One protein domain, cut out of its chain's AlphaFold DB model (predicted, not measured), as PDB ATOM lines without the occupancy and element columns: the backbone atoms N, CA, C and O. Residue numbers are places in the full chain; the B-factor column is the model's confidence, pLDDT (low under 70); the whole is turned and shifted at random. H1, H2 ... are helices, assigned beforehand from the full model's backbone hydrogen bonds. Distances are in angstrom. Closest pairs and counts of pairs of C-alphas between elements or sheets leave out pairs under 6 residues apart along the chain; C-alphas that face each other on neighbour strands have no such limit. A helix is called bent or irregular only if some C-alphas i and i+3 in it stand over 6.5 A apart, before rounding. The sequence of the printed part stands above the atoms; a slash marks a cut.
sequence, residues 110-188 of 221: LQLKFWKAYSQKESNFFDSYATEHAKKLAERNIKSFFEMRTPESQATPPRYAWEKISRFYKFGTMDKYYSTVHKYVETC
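This is residues 110 to 188 of the 221 residues of the protein "calcium homeostasis modulator protein 6-like" of Clupea harengus (UniProt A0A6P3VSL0). One long helix, H1, runs nearly the whole length of a rod; past its last residue the chain folds back in a long link, residues 147 to 158, and two short helices, H2 and H3, make a small head over one flank of H1, with H3 the nearer to it. A second long link, residues 166 to 179, makes a loop that reaches out toward the end of the rod where H1 begins and comes back to H3. The contacts between the helices are few. The printed part has 79 residues with three named helices, in the order H1, H2, H3, and no named strand; its class is all helix. It is only just loose, close to extended, with a radius of gyration of the C-alphas of 17.0 A and spans of 55 by 22 by 17 A.

Find C-alpha 110 at (172.292, 347.922, 270.636); from there H1, residues 110 to 146, runs 54.0 A to C-alpha 146 at (213.770, 349.036, 235.999). Go on to residues 159 to 165, which are H2, 10.3 A from first to last C-alpha. H3 is residues 180 to 187, 10.2 A from first to last C-alpha, and ends with C-alpha 187 at (175.827, 358.529, 247.429). No helix is bent or irregular.

Start at H1, the longest helix, with 37 residues: it touches no helix. H1 and H3 are near each other, with 5 pairs of C-alphas within 10 A and no pair within 8 A. H1 and H2 are apart. Residues 127 to 132, which belong to H1, stand free. Now look at H2 and H3, which touch, with 5 pairs of C-alphas within 8 A; the closest C-alphas are those of Ile 165 and Thr 180, 5.0 A apart. The lines of H2 and H3 are about perpendicular, at 75 degrees, and their centres are 11.0 A apart. In H1, H2 and H3 every O i to N i+4 pair is within hydrogen-bond range.

The two C-alphas farthest apart are those of Leu 110 and Met 148, 56.1 A, while the first and last printed C-alphas, those of Leu 110 and Cys 188, are 28.7 A apart. The printed part has no cut. The link from H1 to H2, with 12 residues, and the link from H2 to H3, with 14, are long. In the B-factor column you will find a mean pLDDT of the printed part of 87.7; the model's confidence is low, under 70, at residues 170 to 175.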
ATOM      1  N   LEU A 110     171.969 348.984 271.590       81.81
ATOM      2  CA  LEU A 110     172.292 347.922 270.636       81.81
ATOM      3  C   LEU A 110     172.777 348.486 269.292       81.81
ATOM      4  O   LEU A 110     173.766 347.998 268.748       81.81
ATOM      5  N   GLN A 111     172.135 349.549 268.798       80.88
ATOM      6  CA  GLN A 111     172.562 350.255 267.585       80.88
ATOM      7  C   GLN A 111     173.941 350.894 267.771       80.88
ATOM      8  O   GLN A 111     174.791 350.779 266.895       80.88
ATOM      9  N   LEU A 112     174.211 351.492 268.937       80.19
ATOM     10  CA  LEU A 112     175.527 352.045 269.259       80.19
ATOM     11  C   LEU A 112     176.608 350.952 269.301       80.19
ATOM     12  O   LEU A 112     177.716 351.152 268.802       80.19
ATOM     13  N   LYS A 113     176.298 349.787 269.887       84.88
ATOM     14  CA  LYS A 113     177.210 348.634 269.927       84.88
ATOM     15  C   LYS A 113     177.516 348.119 268.520       84.88
ATOM     16  O   LYS A 113     178.681 347.882 268.209       84.88
ATOM     17  N   PHE A 114     176.490 347.987 267.679       88.31
ATOM     18  CA  PHE A 114     176.656 347.620 266.276       88.31
ATOM     19  C   PHE A 114     177.516 348.645 265.531       88.31
ATOM     20  O   PHE A 114     178.480 348.262 264.878       88.31
ATOM     21  N   TRP A 115     177.232 349.940 265.692       85.12
ATOM     22  CA  TRP A 115     177.983 351.010 265.039       85.12
ATOM     23  C   TRP A 115     179.472 350.994 265.404       85.12
ATOM     24  O   TRP A 115     180.320 351.065 264.517       85.12
ATOM     25  N   LYS A 116     179.804 350.813 266.690       86.94
ATOM     26  CA  LYS A 116     181.198 350.659 267.137       86.94
ATOM     27  C   LYS A 116     181.882 349.453 266.494       86.94
ATOM     28  O   LYS A 116     183.006 349.576 266.019       86.94
ATOM     29  N   ALA A 117     181.207 348.303 266.463       91.12
ATOM     30  CA  ALA A 117     181.747 347.090 265.852       91.12
ATOM     31  C   ALA A 117     181.945 347.249 264.335       91.12
ATOM     32  O   ALA A 117     182.987 346.859 263.811       91.12
ATOM     33  N   TYR A 118     180.978 347.863 263.647       91.69
ATOM     34  CA  TYR A 118     181.066 348.191 262.226       91.69
ATOM     35  C   TYR A 118     182.257 349.107 261.947       91.69
ATOM     36  O   TYR A 118     183.106 348.753 261.140       91.69
ATOM     37  N   SER A 119     182.364 350.235 262.657       89.94
ATOM     38  CA  SER A 119     183.433 351.219 262.445       89.94
ATOM     39  C   SER A 119     184.823 350.624 262.692       89.94
ATOM     40  O   SER A 119     185.742 350.872 261.916       89.94
ATOM     41  N   GLN A 120     184.972 349.772 263.711       92.38
ATOM     42  CA  GLN A 120     186.231 349.071 263.964       92.38
ATOM     43  C   GLN A 120     186.591 348.105 262.826       92.38
ATOM     44  O   GLN A 120     187.735 348.062 262.380       92.38
ATOM     45  N   LYS A 121     185.627 347.310 262.349       96.44
ATOM     46  CA  LYS A 121     185.867 346.364 261.252       96.44
ATOM     47  C   LYS A 121     186.122 347.072 259.926       96.44
ATOM     48  O   LYS A 121     187.015 346.648 259.202       96.44
ATOM     49  N   GLU A 122     185.389 348.144 259.640       95.00
ATOM     50  CA  GLU A 122     185.608 348.992 258.470       95.00
ATOM     51  C   GLU A 122     187.029 349.562 258.468       95.00
ATOM     52  O   GLU A 122     187.718 349.395 257.470       95.00
ATOM     53  N   SER A 123     187.504 350.125 259.587       92.81
ATOM     54  CA  SER A 123     188.883 350.627 259.706       92.81
ATOM     55  C   SER A 123     189.914 349.532 259.440       92.81
ATOM     56  O   SER A 123     190.810 349.717 258.625       92.81
ATOM     57  N   ASN A 124     189.758 348.358 260.060       96.06
ATOM     58  CA  ASN A 124     190.699 347.252 259.872       96.06
ATOM     59  C   ASN A 124     190.754 346.772 258.411       96.06
ATOM     60  O   ASN A 124     191.831 346.484 257.889       96.06
ATOM     61  N   PHE A 125     189.598 346.655 257.749       97.06
ATOM     62  CA  PHE A 125     189.552 346.280 256.337       97.06
ATOM     63  C   PHE A 125     190.106 347.378 255.436       97.06
ATOM     64  O   PHE A 125     190.798 347.067 254.469       97.06
ATOM     65  N   PHE A 126     189.839 348.640 255.765       95.19
ATOM     66  CA  PHE A 126     190.364 349.783 255.037       95.19
ATOM     67  C   PHE A 126     191.892 349.811 255.081       95.19
ATOM     68  O   PHE A 126     192.514 349.860 254.026       95.19
ATOM     69  N   ASP A 127     192.493 349.678 256.265       95.44
ATOM     70  CA  ASP A 127     193.950 349.673 256.435       95.44
ATOM     71  C   ASP A 127     194.604 348.496 255.705       95.44
ATOM     72  O   ASP A 127     195.595 348.665 254.991       95.44
ATOM     73  N   SER A 128     194.020 347.299 255.826       97.44
ATOM     74  CA  SER A 128     194.507 346.108 255.126       97.44
ATOM     75  C   SER A 128     194.446 346.274 253.604       97.44
ATOM     76  O   SER A 128     195.438 346.020 252.919       97.44
ATOM     77  N   TYR A 129     193.315 346.747 253.070       96.00
ATOM     78  CA  TYR A 129     193.145 346.950 251.632       96.00
ATOM     79  C   TYR A 129     194.024 348.087 251.104       96.00
ATOM     80  O   TYR A 129     194.636 347.946 250.047       96.00
ATOM     81  N   ALA A 130     194.127 349.197 251.838       95.12
ATOM     82  CA  ALA A 130     194.970 350.333 251.478       95.12
ATOM     83  C   ALA A 130     196.450 349.934 251.426       95.12
ATOM     84  O   ALA A 130     197.140 350.283 250.470       95.12
ATOM     85  N   THR A 131     196.915 349.146 252.401       97.25
ATOM     86  CA  THR A 131     198.294 348.636 252.441       97.25
ATOM     87  C   THR A 131     198.588 347.728 251.250       97.25
ATOM     88  O   THR A 131     199.588 347.913 250.558       97.25
ATOM     89  N   GLU A 132     197.698 346.778 250.958       97.25
ATOM     90  CA  GLU A 132     197.861 345.869 249.820       97.25
ATOM     91  C   GLU A 132     197.801 346.619 248.477       97.25
ATOM     92  O   GLU A 132     198.586 346.353 247.565       97.25
ATOM     93  N   HIS A 133     196.904 347.599 248.350       95.44
ATOM     94  CA  HIS A 133     196.811 348.439 247.159       95.44
ATOM     95  C   HIS A 133     198.076 349.287 246.959       95.44
ATOM     96  O   HIS A 133     198.585 349.374 245.839       95.44
ATOM     97  N   ALA A 134     198.609 349.871 248.038       95.88
ATOM     98  CA  ALA A 134     199.851 350.637 248.017       95.88
ATOM     99  C   ALA A 134     201.049 349.760 247.628       95.88
ATOM    100  O   ALA A 134     201.848 350.167 246.785       95.88
ATOM    101  N   LYS A 135     201.136 348.538 248.170       97.31
ATOM    102  CA  LYS A 135     202.161 347.554 247.804       97.31
ATOM    103  C   LYS A 135     202.136 347.253 246.306       97.31
ATOM    104  O   LYS A 135     203.157 347.412 245.645       97.31
ATOM    105  N   LYS A 136     200.971 346.898 245.751       95.94
ATOM    106  CA  LYS A 136     200.826 346.609 244.311       95.94
ATOM    107  C   LYS A 136     201.200 347.802 243.436       95.94
ATOM    108  O   LYS A 136     201.879 347.636 242.426       95.94
ATOM    109  N   LEU A 137     200.791 349.007 243.837       95.94
ATOM    110  CA  LEU A 137     201.123 350.232 243.112       95.94
ATOM    111  C   LEU A 137     202.636 350.511 243.127       95.94
ATOM    112  O   LEU A 137     203.204 350.892 242.103       95.94
ATOM    113  N   ALA A 138     203.295 350.295 244.269       96.00
ATOM    114  CA  ALA A 138     204.741 350.432 244.402       96.00
ATOM    115  C   ALA A 138     205.493 349.381 243.571       96.00
ATOM    116  O   ALA A 138     206.383 349.743 242.804       96.00
ATOM    117  N   GLU A 139     205.097 348.106 243.654       95.88
ATOM    118  CA  GLU A 139     205.673 347.011 242.862       95.88
ATOM    119  C   GLU A 139     205.568 347.285 241.358       95.88
ATOM    120  O   GLU A 139     206.567 347.181 240.645       95.88
ATOM    121  N   ARG A 140     204.391 347.720 240.879       94.56
ATOM    122  CA  ARG A 140     204.179 348.131 239.481       94.56
ATOM    123  C   ARG A 140     205.157 349.230 239.067       94.56
ATOM    124  O   ARG A 140     205.813 349.108 238.039       94.56
ATOM    125  N   ASN A 141     205.254 350.302 239.856       94.88
ATOM    126  CA  ASN A 141     206.100 351.454 239.532       94.88
ATOM    127  C   ASN A 141     207.588 351.095 239.505       94.88
ATOM    128  O   ASN A 141     208.284 351.476 238.568       94.88
ATOM    129  N   ILE A 142     208.059 350.342 240.502       96.38
ATOM    130  CA  ILE A 142     209.452 349.893 240.586       96.38
ATOM    131  C   ILE A 142     209.782 348.987 239.396       96.38
ATOM    132  O   ILE A 142     210.794 349.192 238.728       96.38
ATOM    133  N   LYS A 143     208.906 348.026 239.078       95.75
ATOM    134  CA  LYS A 143     209.094 347.121 237.940       95.75
ATOM    135  C   LYS A 143     209.155 347.878 236.612       95.75
ATOM    136  O   LYS A 143     210.096 347.691 235.847       95.75
ATOM    137  N   SER A 144     208.202 348.774 236.356       94.88
ATOM    138  CA  SER A 144     208.182 349.595 235.140       94.88
ATOM    139  C   SER A 144     209.409 350.501 235.014       94.88
ATOM    140  O   SER A 144     209.916 350.670 233.906       94.88
ATOM    141  N   PHE A 145     209.917 351.037 236.129       95.94
ATOM    142  CA  PHE A 145     211.136 351.847 236.151       95.94
ATOM    143  C   PHE A 145     212.370 351.040 235.722       95.94
ATOM    144  O   PHE A 145     213.077 351.455 234.806       95.94
ATOM    145  N   PHE A 146     212.606 349.870 236.327       97.19
ATOM    146  CA  PHE A 146     213.770 349.036 235.999       97.19
ATOM    147  C   PHE A 146     213.674 348.360 234.623       97.19
ATOM    148  O   PHE A 146     214.699 348.157 233.976       97.19
ATOM    149  N   GLU A 147     212.470 348.044 234.143       95.69
ATOM    150  CA  GLU A 147     212.254 347.495 232.794       95.69
ATOM    151  C   GLU A 147     212.193 348.579 231.697       95.69
ATOM    152  O   GLU A 147     212.084 348.235 230.520       95.69
ATOM    153  N   MET A 148     212.252 349.871 232.060       91.88
ATOM    154  CA  MET A 148     212.070 351.026 231.165       91.88
ATOM    155  C   MET A 148     210.780 350.951 230.324       91.88
ATOM    156  O   MET A 148     210.773 351.243 229.127       91.88
ATOM    157  N   ARG A 149     209.667 350.541 230.945       92.50
ATOM    158  CA  ARG A 149     208.355 350.387 230.288       92.50
ATOM    159  C   ARG A 149     207.333 351.368 230.838       92.50
ATOM    160  O   ARG A 149     207.384 351.759 232.000       92.50
ATOM    161  N   THR A 150     206.349 351.727 230.016       88.81
ATOM    162  CA  THR A 150     205.187 352.493 230.480       88.81
ATOM    163  C   THR A 150     204.369 351.655 231.467       88.81
ATOM    164  O   THR A 150     204.081 350.493 231.167       88.81
ATOM    165  N   PRO A 151     203.974 352.207 232.624       89.06
ATOM    166  CA  PRO A 151     203.249 351.451 233.635       89.06
ATOM    167  C   PRO A 151     201.804 351.148 233.223       89.06
ATOM    168  O   PRO A 151     201.128 351.979 232.617       89.06
ATOM    169  N   GLU A 152     201.308 349.974 233.613       87.62
ATOM    170  CA  GLU A 152     199.916 349.563 233.391       87.62
ATOM    171  C   GLU A 152     198.933 350.452 234.162       87.62
ATOM    172  O   GLU A 152     199.211 350.851 235.290       87.62
ATOM    173  N   SER A 153     197.765 350.762 233.595       86.31
ATOM    174  CA  SER A 153     196.777 351.614 234.269       86.31
ATOM    175  C   SER A 153     196.248 350.950 235.548       86.31
ATOM    176  O   SER A 153     195.666 349.870 235.501       86.31
ATOM    177  N   GLN A 154     196.429 351.612 236.693       86.38
ATOM    178  CA  GLN A 154     195.889 351.191 237.986       86.38
ATOM    179  C   GLN A 154     195.049 352.330 238.558       86.38
ATOM    180  O   GLN A 154     195.559 353.421 238.822       86.38
ATOM    181  N   ALA A 155     193.755 352.075 238.748       86.56
ATOM    182  CA  ALA A 155     192.839 353.060 239.299       86.56
ATOM    183  C   ALA A 155     193.124 353.282 240.789       86.56
ATOM    184  O   ALA A 155     193.096 352.347 241.589       86.56
ATOM    185  N   THR A 156     193.360 354.538 241.152       89.62
ATOM    186  CA  THR A 156     193.462 355.006 242.536       89.62
ATOM    187  C   THR A 156     192.369 356.041 242.786       89.62
ATOM    188  O   THR A 156     192.014 356.789 241.869       89.62
ATOM    189  N   PRO A 157     191.801 356.112 244.003       90.19
ATOM    190  CA  PRO A 157     190.806 357.129 244.295       90.19
ATOM    191  C   PRO A 157     191.409 358.537 244.140       90.19
ATOM    192  O   PRO A 157     192.516 358.787 244.629       90.19
ATOM    193  N   PRO A 158     190.700 359.475 243.492       89.31
ATOM    194  CA  PRO A 158     191.172 360.844 243.305       89.31
ATOM    195  C   PRO A 158     191.163 361.631 244.625       89.31
ATOM    196  O   PRO A 158     190.426 361.309 245.558       89.31
ATOM    197  N   ARG A 159     191.932 362.727 244.696       88.62
ATOM    198  CA  ARG A 159     192.101 363.550 245.914       88.62
ATOM    199  C   ARG A 159     190.782 363.975 246.575       88.62
ATOM    200  O   ARG A 159     190.676 363.933 247.796       88.62
ATOM    201  N   TYR A 160     189.768 364.348 245.792       86.25
ATOM    202  CA  TYR A 160     188.473 364.771 246.345       86.25
ATOM    203  C   TYR A 160     187.737 363.630 247.070       86.25
ATOM    204  O   TYR A 160     186.979 363.885 248.004       86.25
ATOM    205  N   ALA A 161     187.942 362.376 246.649       88.31
ATOM    206  CA  ALA A 161     187.340 361.213 247.293       88.31
ATOM    207  C   ALA A 161     187.941 361.024 248.690       88.31
ATOM    208  O   ALA A 161     187.197 360.899 249.661       88.31
ATOM    209  N   TRP A 162     189.272 361.122 248.791       89.81
ATOM    210  CA  TRP A 162     190.010 361.099 250.056       89.81
ATOM    211  C   TRP A 162     189.580 362.220 251.001       89.81
ATOM    212  O   TRP A 162     189.306 361.969 252.170       89.81
ATOM    213  N   GLU A 163     189.448 363.452 250.503       89.00
ATOM    214  CA  GLU A 163     188.984 364.570 251.330       89.00
ATOM    215  C   GLU A 163     187.569 364.320 251.871       89.00
ATOM    216  O   GLU A 163     187.292 364.560 253.046       89.00
ATOM    217  N   LYS A 164     186.666 363.802 251.030       86.81
ATOM    218  CA  LYS A 164     185.261 363.595 251.390       86.81
ATOM    219  C   LYS A 164     185.075 362.499 252.441       86.81
ATOM    220  O   LYS A 164     184.226 362.670 253.317       86.81
ATOM    221  N   ILE A 165     185.856 361.417 252.387       90.25
ATOM    222  CA  ILE A 165     185.798 360.356 253.405       90.25
ATOM    223  C   ILE A 165     186.468 360.761 254.728       90.25
ATOM    224  O   ILE A 165     186.066 360.263 255.775       90.25
ATOM    225  N   SER A 166     187.409 361.709 254.709       88.81
ATOM    226  CA  SER A 166     188.123 362.189 255.905       88.81
ATOM    227  C   SER A 166     187.372 363.255 256.711       88.81
ATOM    228  O   SER A 166     187.840 363.681 257.768       88.81
ATOM    229  N   ARG A 167     186.214 363.731 256.235       83.94
ATOM    230  CA  ARG A 167     185.432 364.749 256.954       83.94
ATOM    231  C   ARG A 167     184.918 364.211 258.285       83.94
ATOM    232  O   ARG A 167     184.566 363.043 258.407       83.94
ATOM    233  N   PHE A 168     184.816 365.095 259.274       77.75
ATOM    234  CA  PHE A 168     184.286 364.726 260.582       77.75
ATOM    235  C   PHE A 168     182.850 364.187 260.460       77.75
ATOM    236  O   PHE A 168     181.950 364.888 259.991       77.75
ATOM    237  N   TYR A 169     182.635 362.943 260.895       75.25
ATOM    238  CA  TYR A 169     181.321 362.311 260.883       75.25
ATOM    239  C   TYR A 169     180.604 362.517 262.215       75.25
ATOM    240  O   TYR A 169     181.081 362.091 263.267       75.25
ATOM    241  N   LYS A 170     179.419 363.128 262.170       67.31
ATOM    242  CA  LYS A 170     178.506 363.186 263.312       67.31
ATOM    243  C   LYS A 170     177.320 362.281 263.014       67.31
ATOM    244  O   LYS A 170     176.526 362.602 262.142       67.31
ATOM    245  N   PHE A 171     177.213 361.176 263.745       64.00
ATOM    246  CA  PHE A 171     176.073 360.271 263.633       64.00
ATOM    247  C   PHE A 171     174.796 360.972 264.130       64.00
ATOM    248  O   PHE A 171     174.707 361.333 265.308       64.00
ATOM    249  N   GLY A 172     173.830 361.198 263.240       59.94
ATOM    250  CA  GLY A 172     172.466 361.585 263.584       59.94
ATOM    251  C   GLY A 172     171.559 360.360 263.693       59.94
ATOM    252  O   GLY A 172     171.700 359.406 262.940       59.94
ATOM    253  N   THR A 173     170.578 360.382 264.596       54.53
ATOM    254  CA  THR A 173     169.585 359.297 264.756       54.53
ATOM    255  C   THR A 173     168.755 359.001 263.506       54.53
ATOM    256  O   THR A 173     168.153 357.936 263.420       54.53
ATOM    257  N   MET A 174     168.727 359.930 262.551       54.47
ATOM    258  CA  MET A 174     168.026 359.806 261.271       54.47
ATOM    259  C   MET A 174     168.967 359.473 260.101       54.47
ATOM    260  O   MET A 174     168.508 359.345 258.965       54.47
ATOM    261  N   ASP A 175     170.276 359.350 260.345       63.75
ATOM    262  CA  ASP A 175     171.240 359.033 259.297       63.75
ATOM    263  C   ASP A 175     171.240 357.531 259.001       63.75
ATOM    264  O   ASP A 175     171.435 356.691 259.877       63.75
ATOM    265  N   LYS A 176     171.060 357.186 257.724       72.25
ATOM    266  CA  LYS A 176     171.075 355.798 257.228       72.25
ATOM    267  C   LYS A 176     172.481 355.191 257.141       72.25
ATOM    268  O   LYS A 176     172.614 354.009 256.844       72.25
ATOM    269  N   TYR A 177     173.521 355.994 257.358       83.38
ATOM    270  CA  TYR A 177     174.910 355.618 257.122       83.38
ATOM    271  C   TYR A 177     175.675 355.464 258.437       83.38
ATOM    272  O   TYR A 177     175.420 356.160 259.419       83.38
ATOM    273  N   TYR A 178     176.645 354.555 258.453       84.25
ATOM    274  CA  TYR A 178     177.453 354.269 259.646       84.25
ATOM    275  C   TYR A 178     178.831 354.944 259.619       84.25
ATOM    276  O   TYR A 178     179.468 355.083 260.659       84.25
ATOM    277  N   SER A 179     179.282 355.408 258.456       87.81
ATOM    278  CA  SER A 179     180.561 356.092 258.278       87.81
ATOM    279  C   SER A 179     180.504 357.039 257.079       87.81
ATOM    280  O   SER A 179     179.571 357.008 256.268       87.81
ATOM    281  N   THR A 180     181.518 357.887 256.944       88.56
ATOM    282  CA  THR A 180     181.724 358.736 255.763       88.56
ATOM    283  C   THR A 180     182.078 357.936 254.520       88.56
ATOM    284  O   THR A 180     181.660 358.326 253.434       88.56
ATOM    285  N   VAL A 181     182.785 356.812 254.667       90.50
ATOM    286  CA  VAL A 181     183.098 355.883 253.569       90.50
ATOM    287  C   VAL A 181     181.820 355.219 253.064       90.50
ATOM    288  O   VAL A 181     181.518 355.310 251.876       90.50
ATOM    289  N   HIS A 182     181.004 354.664 253.961       89.19
ATOM    290  CA  HIS A 182     179.690 354.110 253.635       89.19
ATOM    291  C   HIS A 182     178.809 355.156 252.941       89.19
ATOM    292  O   HIS A 182     178.275 354.914 251.860       89.19
ATOM    293  N   LYS A 183     178.725 356.368 253.505       88.00
ATOM    294  CA  LYS A 183     177.985 357.471 252.886       88.00
ATOM    295  C   LYS A 183     178.531 357.815 251.500       88.00
ATOM    296  O   LYS A 183     177.748 358.086 250.595       88.00
ATOM    297  N   TYR A 184     179.850 357.840 251.323       86.75
ATOM    298  CA  TYR A 184     180.480 358.140 250.041       86.75
ATOM    299  C   TYR A 184     180.102 357.100 248.985       86.75
ATOM    300  O   TYR A 184     179.607 357.487 247.933       86.75
ATOM    301  N   VAL A 185     180.251 355.810 249.288       88.81
ATOM    302  CA  VAL A 185     179.962 354.711 248.354       88.81
ATOM    303  C   VAL A 185     178.490 354.700 247.932       88.81
ATOM    304  O   VAL A 185     178.195 354.608 246.746       88.81
ATOM    305  N   GLU A 186     177.566 354.881 248.874       84.06
ATOM    306  CA  GLU A 186     176.122 354.851 248.596       84.06
ATOM    307  C   GLU A 186     175.604 356.109 247.875       84.06
ATOM    308  O   GLU A 186     174.595 356.068 247.169       84.06
ATOM    309  N   THR A 187     176.268 357.260 248.044       80.38
ATOM    310  CA  THR A 187     175.827 358.529 247.429       80.38
ATOM    311  C   THR A 187     176.548 358.866 246.128       80.38
ATOM    312  O   THR A 187     175.989 359.568 245.281       80.38
ATOM    313  N   CYS A 188     177.769 358.373 245.919       72.50
ATOM    314  CA  CYS A 188     178.510 358.575 244.679       72.50
ATOM    315  C   CYS A 188     178.087 357.543 243.626       72.50
ATOM    316  O   CYS A 188     178.753 356.539 243.414       72.50
TER     317      CYS A 188